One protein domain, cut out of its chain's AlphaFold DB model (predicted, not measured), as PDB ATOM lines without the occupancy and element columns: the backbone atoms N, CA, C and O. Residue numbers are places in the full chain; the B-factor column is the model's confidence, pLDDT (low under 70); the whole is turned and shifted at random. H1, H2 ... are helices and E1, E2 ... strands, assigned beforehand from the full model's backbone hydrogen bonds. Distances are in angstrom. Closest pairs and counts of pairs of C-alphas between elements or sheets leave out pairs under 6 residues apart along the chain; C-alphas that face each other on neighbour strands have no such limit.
ATOM      1  N   SER A  79     166.041 109.963 122.684       80.94
ATOM      2  CA  SER A  79     167.288 109.686 121.982       80.94
ATOM      3  C   SER A  79     167.971 108.493 122.640       80.94
ATOM      4  O   SER A  79     167.661 108.154 123.782       80.94
ATOM      5  N   THR A  80     168.946 107.893 121.962       79.00
ATOM      6  CA  THR A  80     169.778 106.819 122.530       79.00
ATOM      7  C   THR A  80     170.463 107.234 123.837       79.00
ATOM      8  O   THR A  80     170.727 106.395 124.690       79.00
ATOM      9  N   TYR A  81     170.716 108.532 124.024       72.12
ATOM     10  CA  TYR A  81     171.379 109.086 125.207       72.12
ATOM     11  C   TYR A  81     170.418 109.444 126.352       72.12
ATOM     12  O   TYR A  81     170.868 109.943 127.383       72.12
ATOM     13  N   GLY A  82     169.110 109.224 126.180       72.81
ATOM     14  CA  GLY A  82     168.097 109.461 127.207       72.81
ATOM     15  C   GLY A  82     166.824 110.130 126.691       72.81
ATOM     16  O   GLY A  82     166.720 110.540 125.527       72.81
ATOM     17  N   VAL A  83     165.850 110.240 127.599       80.31
ATOM     18  CA  VAL A  83     164.570 110.921 127.384       80.31
ATOM     19  C   VAL A  83     164.647 112.307 128.011       80.31
ATOM     20  O   VAL A  83     164.668 112.437 129.232       80.31
ATOM     21  N   ASN A  84     164.671 113.342 127.174       83.56
ATOM     22  CA  ASN A  84     164.587 114.724 127.638       83.56
ATOM     23  C   ASN A  84     163.144 115.184 127.479       83.56
ATOM     24  O   ASN A  84     162.626 115.183 126.357       83.56
ATOM     25  N   TYR A  85     162.515 115.592 128.572       84.19
ATOM     26  CA  TYR A  85     161.198 116.205 128.546       84.19
ATOM     27  C   TYR A  85     161.204 117.539 129.279       84.19
ATOM     28  O   TYR A  85     162.095 117.833 130.077       84.19
ATOM     29  N   LEU A  86     160.235 118.374 128.932       84.75
ATOM     30  CA  LEU A  86     160.052 119.672 129.550       84.75
ATOM     31  C   LEU A  86     159.269 119.475 130.849       84.75
ATOM     32  O   LEU A  86     158.096 119.110 130.809       84.75
ATOM     33  N   ASP A  87     159.923 119.711 131.981       87.19
ATOM     34  CA  ASP A  87     159.312 119.639 133.308       87.19
ATOM     35  C   ASP A  87     159.612 120.902 134.113       87.19
ATOM     36  O   ASP A  87     160.579 121.624 133.845       87.19
ATOM     37  N   ARG A  88     158.762 121.175 135.102       89.38
ATOM     38  CA  ARG A  88     158.938 122.286 136.025       89.38
ATOM     39  C   ARG A  88     159.779 121.838 137.215       89.38
ATOM     40  O   ARG A  88     159.323 121.061 138.046       89.38
ATOM     41  N   ALA A  89     160.958 122.425 137.363       92.38
ATOM     42  CA  ALA A  89     161.892 122.077 138.431       92.38
ATOM     43  C   ALA A  89     162.247 123.297 139.300       92.38
ATOM     44  O   ALA A  89     162.065 124.444 138.888       92.38
ATOM     45  N   ASN A  90     162.731 123.092 140.529       95.25
ATOM     46  CA  ASN A  90     163.129 124.208 141.397       95.25
ATOM     47  C   ASN A  90     164.594 124.610 141.113       95.25
ATOM     48  O   ASN A  90     165.486 123.792 141.351       95.25
ATOM     49  N   PRO A  91     164.878 125.854 140.669       95.56
ATOM     50  CA  PRO A  91     166.245 126.294 140.372       95.56
ATOM     51  C   PRO A  91     167.206 126.176 141.558       95.56
ATOM     52  O   PRO A  91     168.371 125.826 141.383       95.56
ATOM     53  N   TRP A  92     166.723 126.414 142.780       96.38
ATOM     54  CA  TRP A  92     167.546 126.312 143.988       96.38
ATOM     55  C   TRP A  92     167.938 124.871 144.302       96.38
ATOM     56  O   TRP A  92     169.043 124.624 144.772       96.38
ATOM     57  N   VAL A  93     167.057 123.916 143.995       95.88
ATOM     58  CA  VAL A  93     167.346 122.484 144.146       95.88
ATOM     59  C   VAL A  93     168.386 122.053 143.115       95.88
ATOM     60  O   VAL A  93     169.338 121.366 143.471       95.88
ATOM     61  N   ALA A  94     168.277 122.522 141.867       95.12
ATOM     62  CA  ALA A  94     169.290 122.270 140.841       95.12
ATOM     63  C   ALA A  94     170.669 122.832 141.233       95.12
ATOM     64  O   ALA A  94     171.682 122.148 141.081       95.12
ATOM     65  N   LEU A  95     170.702 124.048 141.791       95.44
ATOM     66  CA  LEU A  95     171.925 124.668 142.303       95.44
ATOM     67  C   LEU A  95     172.518 123.867 143.464       95.44
ATOM     68  O   LEU A  95     173.713 123.588 143.442       95.44
ATOM     69  N   ALA A  96     171.701 123.464 144.441       96.31
ATOM     70  CA  ALA A  96     172.150 122.666 145.579       96.31
ATOM     71  C   ALA A  96     172.735 121.317 145.132       96.31
ATOM     72  O   ALA A  96     173.811 120.934 145.585       96.31
ATOM     73  N   TRP A  97     172.088 120.632 144.185       95.88
ATOM     74  CA  TRP A  97     172.616 119.389 143.621       95.88
ATOM     75  C   TRP A  97     173.935 119.596 142.875       95.88
ATOM     76  O   TRP A  97     174.865 118.821 143.088       95.88
ATOM     77  N   SER A  98     174.061 120.650 142.060       94.38
ATOM     78  CA  SER A  98     175.343 120.986 141.419       94.38
ATOM     79  C   SER A  98     176.427 121.407 142.417       94.38
ATOM     80  O   SER A  98     177.600 121.170 142.150       94.38
ATOM     81  N   ALA A  99     176.064 122.005 143.555       93.50
ATOM     82  CA  ALA A  99     177.013 122.371 144.605       93.50
ATOM     83  C   ALA A  99     177.536 121.143 145.368       93.50
ATOM     84  O   ALA A  99     178.694 121.123 145.778       93.50
ATOM     85  N   LEU A 100     176.715 120.106 145.548       92.44
ATOM     86  CA  LEU A 100     177.172 118.844 146.138       92.44
ATOM     87  C   LEU A 100     178.139 118.118 145.204       92.44
ATOM     88  O   LEU A 100     179.216 117.697 145.621       92.44
ATOM     89  N   LEU A 101     177.756 117.983 143.936       91.06
ATOM     90  CA  LEU A 101     178.611 117.412 142.912       91.06
ATOM     91  C   LEU A 101     178.256 118.020 141.559       91.06
ATOM     92  O   LEU A 101     177.145 117.844 141.045       91.06
ATOM     93  N   SER A 102     179.223 118.707 140.960       92.69
ATOM     94  CA  SER A 102     179.081 119.295 139.634       92.69
ATOM     95  C   SER A 102     178.585 118.247 138.628       92.69
ATOM     96  O   SER A 102     179.209 117.206 138.427       92.69
ATOM     97  N   GLY A 103     177.437 118.521 138.003       90.81
ATOM     98  CA  GLY A 103     176.764 117.622 137.058       90.81
ATOM     99  C   GLY A 103     175.457 117.009 137.573       90.81
ATOM    100  O   GLY A 103     174.580 116.705 136.762       90.81
ATOM    101  N   PHE A 104     175.250 116.901 138.892       93.31
ATOM    102  CA  PHE A 104     173.975 116.416 139.445       93.31
ATOM    103  C   PHE A 104     172.810 117.375 139.177       93.31
ATOM    104  O   PHE A 104     171.717 116.917 138.847       93.31
ATOM    105  N   GLY A 105     173.039 118.693 139.210       93.00
ATOM    106  CA  GLY A 105     172.016 119.678 138.842       93.00
ATOM    107  C   GLY A 105     171.524 119.523 137.395       93.00
ATOM    108  O   GLY A 105     170.340 119.688 137.108       93.00
ATOM    109  N   HIS A 106     172.402 119.121 136.472       93.88
ATOM    110  CA  HIS A 106     172.027 118.858 135.079       93.88
ATOM    111  C   HIS A 106     171.250 117.557 134.915       93.88
ATOM    112  O   HIS A 106     170.313 117.518 134.122       93.88
ATOM    113  N   ILE A 107     171.600 116.514 135.672       92.56
ATOM    114  CA  ILE A 107     170.836 115.257 135.701       92.56
ATOM    115  C   ILE A 107     169.431 115.506 136.256       92.56
ATOM    116  O   ILE A 107     168.460 115.015 135.682       92.56
ATOM    117  N   TYR A 108     169.314 116.327 137.305       92.44
ATOM    118  CA  TYR A 108     168.031 116.770 137.852       92.44
ATOM    119  C   TYR A 108     167.165 117.489 136.802       92.44
ATOM    120  O   TYR A 108     165.972 117.237 136.720       92.44
ATOM    121  N   ASN A 109     167.772 118.296 135.927       91.19
ATOM    122  CA  ASN A 109     167.091 118.954 134.803       91.19
ATOM    123  C   ASN A 109     166.882 118.042 133.572       91.19
ATOM    124  O   ASN A 109     166.720 118.539 132.456       91.19
ATOM    125  N   HIS A 110     166.974 116.720 133.728       89.31
ATOM    126  CA  HIS A 110     166.919 115.724 132.650       89.31
ATOM    127  C   HIS A 110     167.974 115.891 131.546       89.31
ATOM    128  O   HIS A 110     167.898 115.225 130.526       89.31
ATOM    129  N   LYS A 111     169.018 116.704 131.740       88.38
ATOM    130  CA  LYS A 111     170.123 116.894 130.784       88.38
ATOM    131  C   LYS A 111     171.243 115.887 131.052       88.38
ATOM    132  O   LYS A 111     172.377 116.263 131.359       88.38
ATOM    133  N   ALA A 112     170.923 114.599 130.911       88.50
ATOM    134  CA  ALA A 112     171.795 113.488 131.305       88.50
ATOM    135  C   ALA A 112     173.187 113.546 130.656       88.50
ATOM    136  O   ALA A 112     174.189 113.452 131.356       88.50
ATOM    137  N   LEU A 113     173.277 113.777 129.340       89.25
ATOM    138  CA  LEU A 113     174.567 113.828 128.637       89.25
ATOM    139  C   LEU A 113     175.485 114.935 129.181       89.25
ATOM    140  O   LEU A 113     176.656 114.691 129.466       89.25
ATOM    141  N   LYS A 114     174.942 116.145 129.366       90.44
ATOM    142  CA  LYS A 114     175.682 117.296 129.904       90.44
ATOM    143  C   LYS A 114     176.126 117.034 131.346       90.44
ATOM    144  O   LYS A 114     177.286 117.269 131.677       90.44
ATOM    145  N   GLY A 115     175.228 116.484 132.164       92.06
ATOM    146  CA  GLY A 115     175.522 116.117 133.547       92.06
ATOM    147  C   GLY A 115     176.590 115.035 133.671       92.06
ATOM    148  O   GLY A 115     177.514 115.197 134.459       92.06
ATOM    149  N   MET A 116     176.536 113.983 132.848       92.12
ATOM    150  CA  MET A 116     177.544 112.915 132.836       92.12
ATOM    151  C   MET A 116     178.936 113.429 132.460       92.12
ATOM    152  O   MET A 116     179.917 113.029 133.080       92.12
ATOM    153  N   ILE A 117     179.039 114.335 131.481       92.50
ATOM    154  CA  ILE A 117     180.328 114.928 131.090       92.50
ATOM    155  C   ILE A 117     180.915 115.753 132.244       92.50
ATOM    156  O   ILE A 117     182.088 115.586 132.577       92.50
ATOM    157  N   LEU A 118     180.117 116.626 132.868       93.56
ATOM    158  CA  LEU A 118     180.573 117.447 133.995       93.56
ATOM    159  C   LEU A 118     180.949 116.594 135.209       93.56
ATOM    160  O   LEU A 118     181.994 116.821 135.817       93.56
ATOM    161  N   LEU A 119     180.150 115.574 135.510       94.31
ATOM    162  CA  LEU A 119     180.419 114.639 136.594       94.31
ATOM    163  C   LEU A 119     181.708 113.853 136.348       94.31
ATOM    164  O   LEU A 119     182.555 113.782 137.235       94.31
ATOM    165  N   GLY A 120     181.901 113.320 135.137       94.25
ATOM    166  CA  GLY A 120     183.110 112.582 134.773       94.25
ATOM    167  C   GLY A 120     184.378 113.414 134.964       94.25
ATOM    168  O   GLY A 120     185.358 112.943 135.536       94.25
ATOM    169  N   TRP A 121     184.340 114.687 134.573       93.69
ATOM    170  CA  TRP A 121     185.459 115.600 134.792       93.69
ATOM    171  C   TRP A 121     185.655 116.006 136.250       93.69
ATOM    172  O   TRP A 121     186.793 116.147 136.687       93.69
ATOM    173  N   THR A 122     184.576 116.155 137.012       94.06
ATOM    174  CA  THR A 122     184.650 116.441 138.451       94.06
ATOM    175  C   THR A 122     185.347 115.306 139.186       94.06
ATOM    176  O   THR A 122     186.276 115.544 139.954       94.06
ATOM    177  N   VAL A 123     184.966 114.062 138.884       94.12
ATOM    178  CA  VAL A 123     185.615 112.862 139.425       94.12
ATOM    179  C   VAL A 123     187.081 112.795 138.994       94.12
ATOM    180  O   VAL A 123     187.945 112.559 139.835       94.12
ATOM    181  N   ALA A 124     187.382 113.056 137.717       94.31
ATOM    182  CA  ALA A 124     188.757 113.064 137.223       94.31
ATOM    183  C   ALA A 124     189.626 114.098 137.958       94.31
ATOM    184  O   ALA A 124     190.721 113.766 138.404       94.31
ATOM    185  N   ILE A 125     189.135 115.328 138.138       94.06
ATOM    186  CA  ILE A 125     189.863 116.382 138.857       94.06
ATOM    187  C   ILE A 125     190.063 115.995 140.321       94.06
ATOM    188  O   ILE A 125     191.188 116.071 140.798       94.06
ATOM    189  N   ILE A 126     189.020 115.532 141.020       94.06
ATOM    190  CA  ILE A 126     189.122 115.106 142.428       94.06
ATOM    191  C   ILE A 126     190.176 114.008 142.596       94.06
ATOM    192  O   ILE A 126     190.983 114.070 143.527       94.06
ATOM    193  N   TYR A 127     190.185 113.038 141.680       94.75
ATOM    194  CA  TYR A 127     191.131 111.934 141.688       94.75
ATOM    195  C   TYR A 127     192.566 112.403 141.411       94.75
ATOM    196  O   TYR A 127     193.443 112.201 142.243       94.75
ATOM    197  N   PHE A 128     192.817 113.086 140.288       94.69
ATOM    198  CA  PHE A 128     194.174 113.501 139.909       94.69
ATOM    199  C   PHE A 128     194.754 114.620 140.785       94.69
ATOM    200  O   PHE A 128     195.975 114.741 140.888       94.69
ATOM    201  N   ALA A 129     193.908 115.431 141.424       94.75
ATOM    202  CA  ALA A 129     194.331 116.457 142.373       94.75
ATOM    203  C   ALA A 129     194.602 115.914 143.790       94.75
ATOM    204  O   ALA A 129     195.104 116.665 144.624       94.75
ATOM    205  N   ASN A 130     194.288 114.639 144.071       94.44
ATOM    206  CA  ASN A 130     194.327 114.039 145.413       94.44
ATOM    207  C   ASN A 130     193.500 114.813 146.462       94.44
ATOM    208  O   ASN A 130     193.852 114.854 147.643       94.44
ATOM    209  N   ILE A 131     192.369 115.402 146.053       92.62
ATOM    210  CA  ILE A 131     191.544 116.251 146.934       92.62
ATOM    211  C   ILE A 131     191.046 115.473 148.158       92.62
ATOM    212  O   ILE A 131     191.044 116.007 149.261       92.62
ATOM    213  N   ASN A 132     190.694 114.194 147.999       93.06
ATOM    214  CA  ASN A 132     190.200 113.370 149.108       93.06
ATOM    215  C   ASN A 132     191.216 113.267 150.258       93.06
ATOM    216  O   ASN A 132     190.861 113.467 151.418       93.06
ATOM    217  N   MET A 133     192.490 113.009 149.941       92.94
ATOM    218  CA  MET A 133     193.551 112.938 150.952       92.94
ATOM    219  C   MET A 133     193.840 114.312 151.556       92.94
ATOM    220  O   MET A 133     194.014 114.429 152.769       92.94
ATOM    221  N   ALA A 134     193.819 115.360 150.733       93.19
ATOM    222  CA  ALA A 134     193.981 116.733 151.193       93.19
ATOM    223  C   ALA A 134     192.911 117.129 152.221       93.19
ATOM    224  O   ALA A 134     193.238 117.695 153.265       93.19
ATOM    225  N   ILE A 135     191.646 116.778 151.969       93.12
ATOM    226  CA  ILE A 135     190.524 117.024 152.885       93.12
ATOM    227  C   ILE A 135     190.733 116.279 154.203       93.12
ATOM    228  O   ILE A 135     190.540 116.866 155.268       93.12
ATOM    229  N   ILE A 136     191.161 115.013 154.157       94.94
ATOM    230  CA  ILE A 136     191.437 114.220 155.363       94.94
ATOM    231  C   ILE A 136     192.538 114.891 156.192       94.94
ATOM    232  O   ILE A 136     192.341 115.147 157.379       94.94
ATOM    233  N   HIS A 137     193.674 115.237 155.580       94.44
ATOM    234  CA  HIS A 137     194.774 115.910 156.279       94.44
ATOM    235  C   HIS A 137     194.351 117.261 156.872       94.44
ATOM    236  O   HIS A 137     194.653 117.537 158.034       94.44
ATOM    237  N   THR A 138     193.581 118.048 156.117       94.06
ATOM    238  CA  THR A 138     193.023 119.337 156.561       94.06
ATOM    239  C   THR A 138     192.080 119.159 157.755       94.06
ATOM    240  O   THR A 138     192.159 119.915 158.720       94.06
ATOM    241  N   SER A 139     191.241 118.119 157.744       94.50
ATOM    242  CA  SER A 139     190.284 117.826 158.823       94.50
ATOM    243  C   SER A 139     190.970 117.470 160.146       94.50
ATOM    244  O   SER A 139     190.446 117.775 161.212       94.50
ATOM    245  N   PHE A 140     192.163 116.867 160.092       94.81
ATOM    246  CA  PHE A 140     193.000 116.595 161.268       94.81
ATOM    247  C   PHE A 140     193.945 117.758 161.635       94.81
ATOM    248  O   PHE A 140     194.810 117.583 162.493       94.81
ATOM    249  N   GLY A 141     193.824 118.921 160.982       93.12
ATOM    250  CA  GLY A 141     194.668 120.097 161.224       93.12
ATOM    251  C   GLY A 141     196.110 119.968 160.719       93.12
ATOM    252  O   GLY A 141     196.971 120.744 161.120       93.12
ATOM    253  N   ARG A 142     196.404 118.989 159.852       94.75
ATOM    254  CA  ARG A 142     197.754 118.713 159.328       94.75
ATOM    255  C   ARG A 142     197.960 119.388 157.971       94.75
ATOM    256  O   ARG A 142     197.997 118.715 156.940       94.75
ATOM    257  N   PHE A 143     198.068 120.714 157.968       92.75
ATOM    258  CA  PHE A 143     198.137 121.507 156.733       92.75
ATOM    259  C   PHE A 143     199.404 121.249 155.909       92.75
ATOM    260  O   PHE A 143     199.302 121.155 154.690       92.75
ATOM    261  N   ASP A 144     200.551 121.014 156.552       92.75
ATOM    262  CA  ASP A 144     201.816 120.737 155.849       92.75
ATOM    263  C   ASP A 144     201.717 119.476 154.974       92.75
ATOM    264  O   ASP A 144     202.153 119.438 153.824       92.75
ATOM    265  N   LEU A 145     201.073 118.433 155.512       91.50
ATOM    266  CA  LEU A 145     200.820 117.188 154.785       91.50
ATOM    267  C   LEU A 145     199.759 117.374 153.699       91.50
ATOM    268  O   LEU A 145     199.853 116.748 152.643       91.50
ATOM    269  N   ALA A 146     198.756 118.223 153.936       91.94
ATOM    270  CA  ALA A 146     197.739 118.524 152.938       91.94
ATOM    271  C   ALA A 146     198.358 119.221 151.715       91.94
ATOM    272  O   ALA A 146     198.133 118.772 150.593       91.94
ATOM    273  N   GLU A 147     199.187 120.243 151.930       91.06
ATOM    274  CA  GLU A 147     199.911 120.953 150.868       91.06
ATOM    275  C   GLU A 147     200.825 120.014 150.072       91.06
ATOM    276  O   GLU A 147     200.781 120.006 148.843       91.06
ATOM    277  N   ALA A 148     201.586 119.151 150.752       92.25
ATOM    278  CA  ALA A 148     202.505 118.228 150.088       92.25
ATOM    279  C   ALA A 148     201.806 117.144 149.241       92.25
ATOM    280  O   ALA A 148     202.403 116.607 148.308       92.25
ATOM    281  N   THR A 149     200.556 116.797 149.561       92.56
ATOM    282  CA  THR A 149     199.830 115.693 148.903       92.56
ATOM    283  C   THR A 149     199.039 116.154 147.672       92.56
ATOM    284  O   THR A 149     198.741 115.353 146.778       92.56
ATOM    285  N   VAL A 150     198.678 117.438 147.620       94.81
ATOM    286  CA  VAL A 150     197.815 118.007 146.582       94.81
ATOM    287  C   VAL A 150     198.576 118.236 145.286       94.81
ATOM    288  O   VAL A 150     199.626 118.874 145.247       94.81
ATOM    289  N   ASN A 151     197.977 117.807 144.176       94.56
ATOM    290  CA  ASN A 151     198.457 118.208 142.863       94.56
ATOM    291  C   ASN A 151     197.769 119.509 142.426       94.56
ATOM    292  O   ASN A 151     196.648 119.506 141.907       94.56
ATOM    293  N   TYR A 152     198.475 120.626 142.607       92.69
ATOM    294  CA  TYR A 152     197.966 121.963 142.303       92.69
ATOM    295  C   TYR A 152     197.607 122.185 140.828       92.69
ATOM    296  O   TYR A 152     196.673 122.934 140.537       92.69
ATOM    297  N   GLN A 153     198.286 121.509 139.893       93.00
ATOM    298  CA  GLN A 153     197.971 121.605 138.464       93.00
ATOM    299  C   GLN A 153     196.536 121.142 138.191       93.00
ATOM    300  O   GLN A 153     195.828 121.778 137.408       93.00
ATOM    301  N   TRP A 154     196.105 120.057 138.839       94.31
ATOM    302  CA  TRP A 154     194.743 119.540 138.709       94.31
ATOM    303  C   TRP A 154     193.750 120.290 139.594       94.31
ATOM    304  O   TRP A 154     192.642 120.578 139.143       94.31
ATOM    305  N   LEU A 155     194.156 120.666 140.811       94.19
ATOM    306  CA  LEU A 155     193.310 121.409 141.747       94.19
ATOM    307  C   LEU A 155     192.789 122.713 141.133       94.19
ATOM    308  O   LEU A 155     191.620 123.046 141.297       94.19
ATOM    309  N   LEU A 156     193.636 123.444 140.406       93.69
ATOM    310  CA  LEU A 156     193.280 124.752 139.854       93.69
ATOM    311  C   LEU A 156     192.223 124.704 138.736       93.69
ATOM    312  O   LEU A 156     191.656 125.741 138.409       93.69
ATOM    313  N   PHE A 157     191.881 123.524 138.202       92.69
ATOM    314  CA  PHE A 157     190.700 123.369 137.338       92.69
ATOM    315  C   PHE A 157     189.382 123.303 138.121       92.69
ATOM    316  O   PHE A 157     188.310 123.481 137.546       92.69
ATOM    317  N   PHE A 158     189.431 123.015 139.425       92.56
ATOM    318  CA  PHE A 158     188.238 122.783 140.229       92.56
ATOM    319  C   PHE A 158     187.360 124.037 140.389       92.56
ATOM    320  O   PHE A 158     186.165 123.927 140.119       92.56
ATOM    321  N   PRO A 159     187.882 125.233 140.748       92.25
ATOM    322  CA  PRO A 159     187.032 126.405 140.973       92.25
ATOM    323  C   PRO A 159     186.252 126.836 139.728       92.25
ATOM    324  O   PRO A 159     185.069 127.162 139.826       92.25
ATOM    325  N   SER A 160     186.890 126.805 138.552       91.44
ATOM    326  CA  SER A 160     186.242 127.189 137.294       91.44
ATOM    327  C   SER A 160     185.128 126.214 136.925       91.44
ATOM    328  O   SER A 160     184.013 126.650 136.639       91.44
ATOM    329  N   LEU A 161     185.386 124.904 137.006       92.19
ATOM    330  CA  LEU A 161     184.382 123.875 136.740       92.19
ATOM    331  C   LEU A 161     183.223 123.959 137.735       92.19
ATOM    332  O   LEU A 161     182.062 123.888 137.336       92.19
ATOM    333  N   TYR A 162     183.537 124.117 139.019       92.94
ATOM    334  CA  TYR A 162     182.566 124.102 140.107       92.94
ATOM    335  C   TYR A 162     181.577 125.268 140.013       92.94
ATOM    336  O   TYR A 162     180.365 125.057 139.944       92.94
ATOM    337  N   ILE A 163     182.088 126.500 139.906       94.75
ATOM    338  CA  ILE A 163     181.240 127.696 139.802       94.75
ATOM    339  C   ILE A 163     180.424 127.662 138.507       94.75
ATOM    340  O   ILE A 163     179.227 127.962 138.523       94.75
ATOM    341  N   PHE A 164     181.046 127.251 137.396       93.69
ATOM    342  CA  PHE A 164     180.352 127.110 136.120       93.69
ATOM    343  C   PHE A 164     179.190 126.118 136.222       93.69
ATOM    344  O   PHE A 164     178.070 126.466 135.861       93.69
ATOM    345  N   ALA A 165     179.417 124.916 136.762       95.25
ATOM    346  CA  ALA A 165     178.389 123.883 136.862       95.25
ATOM    347  C   ALA A 165     177.206 124.296 137.754       95.25
ATOM    348  O   ALA A 165     176.062 123.937 137.457       95.25
ATOM    349  N   MET A 166     177.456 125.057 138.823       95.94
ATOM    350  CA  MET A 166     176.404 125.617 139.676       95.94
ATOM    351  C   MET A 166     175.564 126.665 138.944       95.94
ATOM    352  O   MET A 166     174.336 126.558 138.900       95.94
ATOM    353  N   TRP A 167     176.222 127.669 138.359       96.56
ATOM    354  CA  TRP A 167     175.556 128.762 137.650       96.56
ATOM    355  C   TRP A 167     174.756 128.253 136.447       96.56
ATOM    356  O   TRP A 167     173.603 128.633 136.237       96.56
ATOM    357  N   ASP A 168     175.357 127.354 135.676       96.00
ATOM    358  CA  ASP A 168     174.778 126.800 134.462       96.00
ATOM    359  C   ASP A 168     173.584 125.883 134.767       96.00
ATOM    360  O   ASP A 168     172.556 125.998 134.104       96.00
ATOM    361  N   ALA A 169     173.647 125.053 135.818       96.06
ATOM    362  CA  ALA A 169     172.498 124.247 136.242       96.06
ATOM    363  C   ALA A 169     171.313 125.111 136.700       96.06
ATOM    364  O   ALA A 169     170.174 124.828 136.329       96.06
ATOM    365  N   TYR A 170     171.576 126.176 137.465       96.88
ATOM    366  CA  TYR A 170     170.539 127.100 137.929       96.88
ATOM    367  C   TYR A 170     169.838 127.803 136.759       96.88
ATOM    368  O   TYR A 170     168.607 127.786 136.664       96.88
ATOM    369  N   ASN A 171     170.609 128.399 135.844       96.06
ATOM    370  CA  ASN A 171     170.040 129.111 134.699       96.06
ATOM    371  C   ASN A 171     169.335 128.168 133.729       96.06
ATOM    372  O   ASN A 171     168.268 128.513 133.224       96.06
ATOM    373  N   ASP A 172     169.880 126.966 133.522       94.00
ATOM    374  CA  ASP A 172     169.217 125.930 132.738       94.00
ATOM    375  C   ASP A 172     167.814 125.635 133.294       94.00
ATOM    376  O   ASP A 172     166.859 125.580 132.518       94.00
ATOM    377  N   THR A 173     167.655 125.513 134.616       95.19
ATOM    378  CA  THR A 173     166.336 125.306 135.233       95.19
ATOM    379  C   THR A 173     165.411 126.505 135.040       95.19
ATOM    380  O   THR A 173     164.233 126.336 134.722       95.19
ATOM    381  N   VAL A 174     165.917 127.730 135.220       96.25
ATOM    382  CA  VAL A 174     165.120 128.957 135.050       96.25
ATOM    383  C   VAL A 174     164.584 129.070 133.624       96.25
ATOM    384  O   VAL A 174     163.398 129.345 133.435       96.25
ATOM    385  N   GLU A 175     165.428 128.840 132.621       92.44
ATOM    386  CA  GLU A 175     165.018 128.913 131.218       92.44
ATOM    387  C   GLU A 175     164.076 127.764 130.832       92.44
ATOM    388  O   GLU A 175     163.082 127.998 130.142       92.44
ATOM    389  N   MET A 176     164.294 126.543 131.337       91.69
ATOM    390  CA  MET A 176     163.362 125.432 131.100       91.69
ATOM    391  C   MET A 176     161.986 125.680 131.723       91.69
ATOM    392  O   MET A 176     160.974 125.419 131.077       91.69
ATOM    393  N   ASN A 177     161.921 126.281 132.912       94.25
ATOM    394  CA  ASN A 177     160.649 126.659 133.531       94.25
ATOM    395  C   ASN A 177     159.881 127.710 132.716       94.25
ATOM    396  O   ASN A 177     158.653 127.640 132.630       94.25
ATOM    397  N   LYS A 178     160.580 128.682 132.110       92.00
ATOM    398  CA  LYS A 178     159.952 129.671 131.215       92.00
ATOM    399  C   LYS A 178     159.355 128.985 129.989       92.00
ATOM    400  O   LYS A 178     158.197 129.228 129.663       92.00
ATOM    401  N   LEU A 179     160.116 128.086 129.360       89.94
ATOM    402  CA  LEU A 179     159.646 127.301 128.216       89.94
ATOM    403  C   LEU A 179     158.444 126.418 128.581       89.94
ATOM    404  O   LEU A 179     157.483 126.361 127.817       89.94
ATOM    405  N   PHE A 180     158.466 125.773 129.752       91.62
ATOM    406  CA  PHE A 180     157.352 124.960 130.246       91.62
ATOM    407  C   PHE A 180     156.073 125.793 130.390       91.62
ATOM    408  O   PHE A 180     155.015 125.407 129.896       91.62
ATOM    409  N   ALA A 181     156.172 126.976 131.003       91.50
ATOM    410  CA  ALA A 181     155.033 127.873 131.170       91.50
ATOM    411  C   ALA A 181     154.474 128.378 129.825       91.50
ATOM    412  O   ALA A 181     153.256 128.486 129.656       91.50
ATOM    413  N   GLU A 182     155.345 128.680 128.857       88.62
ATOM    414  CA  GLU A 182     154.942 129.091 127.508       88.62
ATOM    415  C   GLU A 182     154.216 127.969 126.745       88.62
ATOM    416  O   GLU A 182     153.193 128.231 126.102       88.62
ATOM    417  N   GLU A 183     154.698 126.727 126.842       88.19
ATOM    418  CA  GLU A 183     154.053 125.549 126.247       88.19
ATOM    419  C   GLU A 183     152.688 125.290 126.885       88.19
ATOM    420  O   GLU A 183     151.683 125.220 126.169       88.19
ATOM    421  N   GLN A 184     152.623 125.266 128.219       89.56
ATOM    422  CA  GLN A 184     151.388 125.000 128.949       89.56
ATOM    423  C   GLN A 184     150.316 126.045 128.612       89.56
ATOM    424  O   GLN A 184     149.158 125.704 128.354       89.56
ATOM    425  N   LYS A 185     150.702 127.325 128.522       88.75
ATOM    426  CA  LYS A 185     149.812 128.409 128.084       88.75
ATOM    427  C   LYS A 185     149.316 128.197 126.651       88.75
ATOM    428  O   LYS A 185     148.128 128.386 126.381       88.75
ATOM    429  N   ALA A 186     150.199 127.816 125.729       85.75
ATOM    430  CA  ALA A 186     149.831 127.556 124.339       85.75
ATOM    431  C   ALA A 186     148.875 126.360 124.213       85.75
ATOM    432  O   ALA A 186     147.908 126.424 123.452       85.75
ATOM    433  N   ARG A 187     149.103 125.294 124.987       86.12
ATOM    434  CA  ARG A 187     148.242 124.108 125.038       86.12
ATOM    435  C   ARG A 187     146.855 124.437 125.588       86.12
ATOM    436  O   ARG A 187     145.862 124.084 124.959       86.12
ATOM    437  N   LEU A 188     146.771 125.178 126.694       88.56
ATOM    438  CA  LEU A 188     145.494 125.621 127.264       88.56
ATOM    439  C   LEU A 188     144.710 126.515 126.299       88.56
ATOM    440  O   LEU A 188     143.505 126.336 126.149       88.56
ATOM    441  N   LYS A 189     145.381 127.432 125.589       86.31
ATOM    442  CA  LYS A 189     144.724 128.281 124.584       86.31
ATOM    443  C   LYS A 189     144.094 127.453 123.459       86.31
ATOM    444  O   LYS A 189     142.995 127.777 123.037       86.31
ATOM    445  N   LYS A 190     144.757 126.380 123.010       84.19
ATOM    446  CA  LYS A 190     144.197 125.454 122.010       84.19
ATOM    447  C   LYS A 190     142.990 124.672 122.535       84.19
ATOM    448  O   LYS A 190     142.055 124.456 121.781       84.19
ATOM    449  N   LEU A 191     143.019 124.253 123.801       86.44
ATOM    450  CA  LEU A 191     141.941 123.465 124.411       86.44
ATOM    451  C   LEU A 191     140.688 124.302 124.712       86.44
ATOM    452  O   LEU A 191     139.579 123.845 124.468       86.44
ATOM    453  N   TYR A 192     140.863 125.512 125.251       84.62
ATOM    454  CA  TYR A 192     139.761 126.330 125.781       84.62
ATOM    455  C   TYR A 192     139.338 127.489 124.883       84.62
ATOM    456  O   TYR A 192     138.286 128.080 125.111       84.62
ATOM    457  N   ASN A 193     140.135 127.827 123.871       73.69
ATOM    458  CA  ASN A 193     139.765 128.808 122.860       73.69
ATOM    459  C   ASN A 193     139.835 128.146 121.475       73.69
ATOM    460  O   ASN A 193     140.658 128.559 120.650       73.69
ATOM    461  N   PRO A 194     139.045 127.074 121.236       61.22
ATOM    462  CA  PRO A 194     138.947 126.512 119.906       61.22
ATOM    463  C   PRO A 194     138.372 127.617 119.029       61.22
ATOM    464  O   PRO A 194     137.294 128.153 119.291       61.22
ATOM    465  N   ASP A 195     139.122 127.996 118.005       57.19
ATOM    466  CA  ASP A 195     138.543 128.742 116.904       57.19
ATOM    467  C   ASP A 195     137.268 127.993 116.476       57.19
ATOM    468  O   ASP A 195     137.286 126.762 116.367       57.19
ATOM    469  N   LYS A 196     136.149 128.700 116.276       51.97
ATOM    470  CA  LYS A 196     134.816 128.129 115.964       51.97
ATOM    471  C   LYS A 196     134.765 127.319 114.648       51.97
ATOM    472  O   LYS A 196     133.685 127.014 114.155       51.97
ATOM    473  N   SER A 197     135.907 126.986 114.059       49.16
ATOM    474  CA  SER A 197     136.070 126.385 112.739       49.16
ATOM    475  C   SER A 197     136.811 125.044 112.733       49.16
ATOM    476  O   SER A 197     136.883 124.420 111.678       49.16
TER     477      SER A 197
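AT A GLANCE: This is residues 79 to 197 of the 205 residues of an uncharacterized protein of Desulfotomaculum aquiferis (UniProt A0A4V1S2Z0). One long helix, H7, makes the length of the model: H1, H2 and H3 pack along its first half, and its last part sticks out alone with the tail, residues 184 to 197. Past the beginning of H7, at the opposite end of the model, H4 and H5 form a small helical hairpin, with short H6 between it and H7. The printed part has 119 residues with one named strand and seven named helices, in the order E1, H1 to H7, and its class is mostly helix. It is only just extended, close to loose, with a radius of gyration of the C-alphas of 20.4 A and spans of 78 by 29 by 18 A.

IN THESE COORDINATES: Start at C-alpha 82, at (168.097, 109.461, 127.207), where strand E1 runs from residue 82 to 85 over 9.7 A. Next come H1, residues 91 to 100, 14.4 A long, and H2, residues 104 to 108, 6.2 A. Find C-alpha 112 at (171.795, 113.488, 131.305); from there H3 runs to residue 128 over 24.0 A. H4, residues 131 to 139, measures 12.1 A, H5, residues 143 to 149, 9.9 A, and H6, residues 152 to 155, 4.7 A. H7, residues 158 to 192, runs 50.7 A to C-alpha 192 at (139.761, 126.330, 125.781).

HOW THE PARTS SIT: E1 pairs with no named strand; its closest C-alpha to H3 is that of Gly 82, 6.8 A from that of Ala 112. H1 touches H2, closest at the C-alphas of Ala 94 and Gly 105, 4.3 A apart. H1 also touches residues 162 to 174 of H7, at a shallow tilt of 27 degrees, opposite ways; the closest C-alphas, of Pro 91 and Tyr 170, are 5.0 A apart. H2 touches H3, with the C-alphas of His 106 and Gly 115 closest at 4.7 A, and H7, with those of Gly 105 and Ala 169 closest at 5.3 A. H1 and H3 are apart. H3 touches H7 at a shallow tilt of 11 degrees, opposite ways, closest at the C-alphas of Ile 125 and Phe 158, 6.7 A. H3 touches H6 too, closest at the C-alphas of Ile 125 and Trp 154, 5.8 A. In the hairpin of H4 and H5, look at the C-alphas of Ala 134 and Ala 146, the closest at 4.5 A; H4 and H5 are both apart from H7. Every O i to N i+4 pair is within hydrogen-bond range in H1, H2, H3, H4, H5 and H7, and H6 is too short for one.

THE WHOLE: The C-alphas farthest apart, of Asp 144 and Ser 197, are 78.8 A apart. The printed part has no cut, and its links between elements are tight. The mean pLDDT of the printed part is 90.4; look for values under 70 at residues 194 to 197.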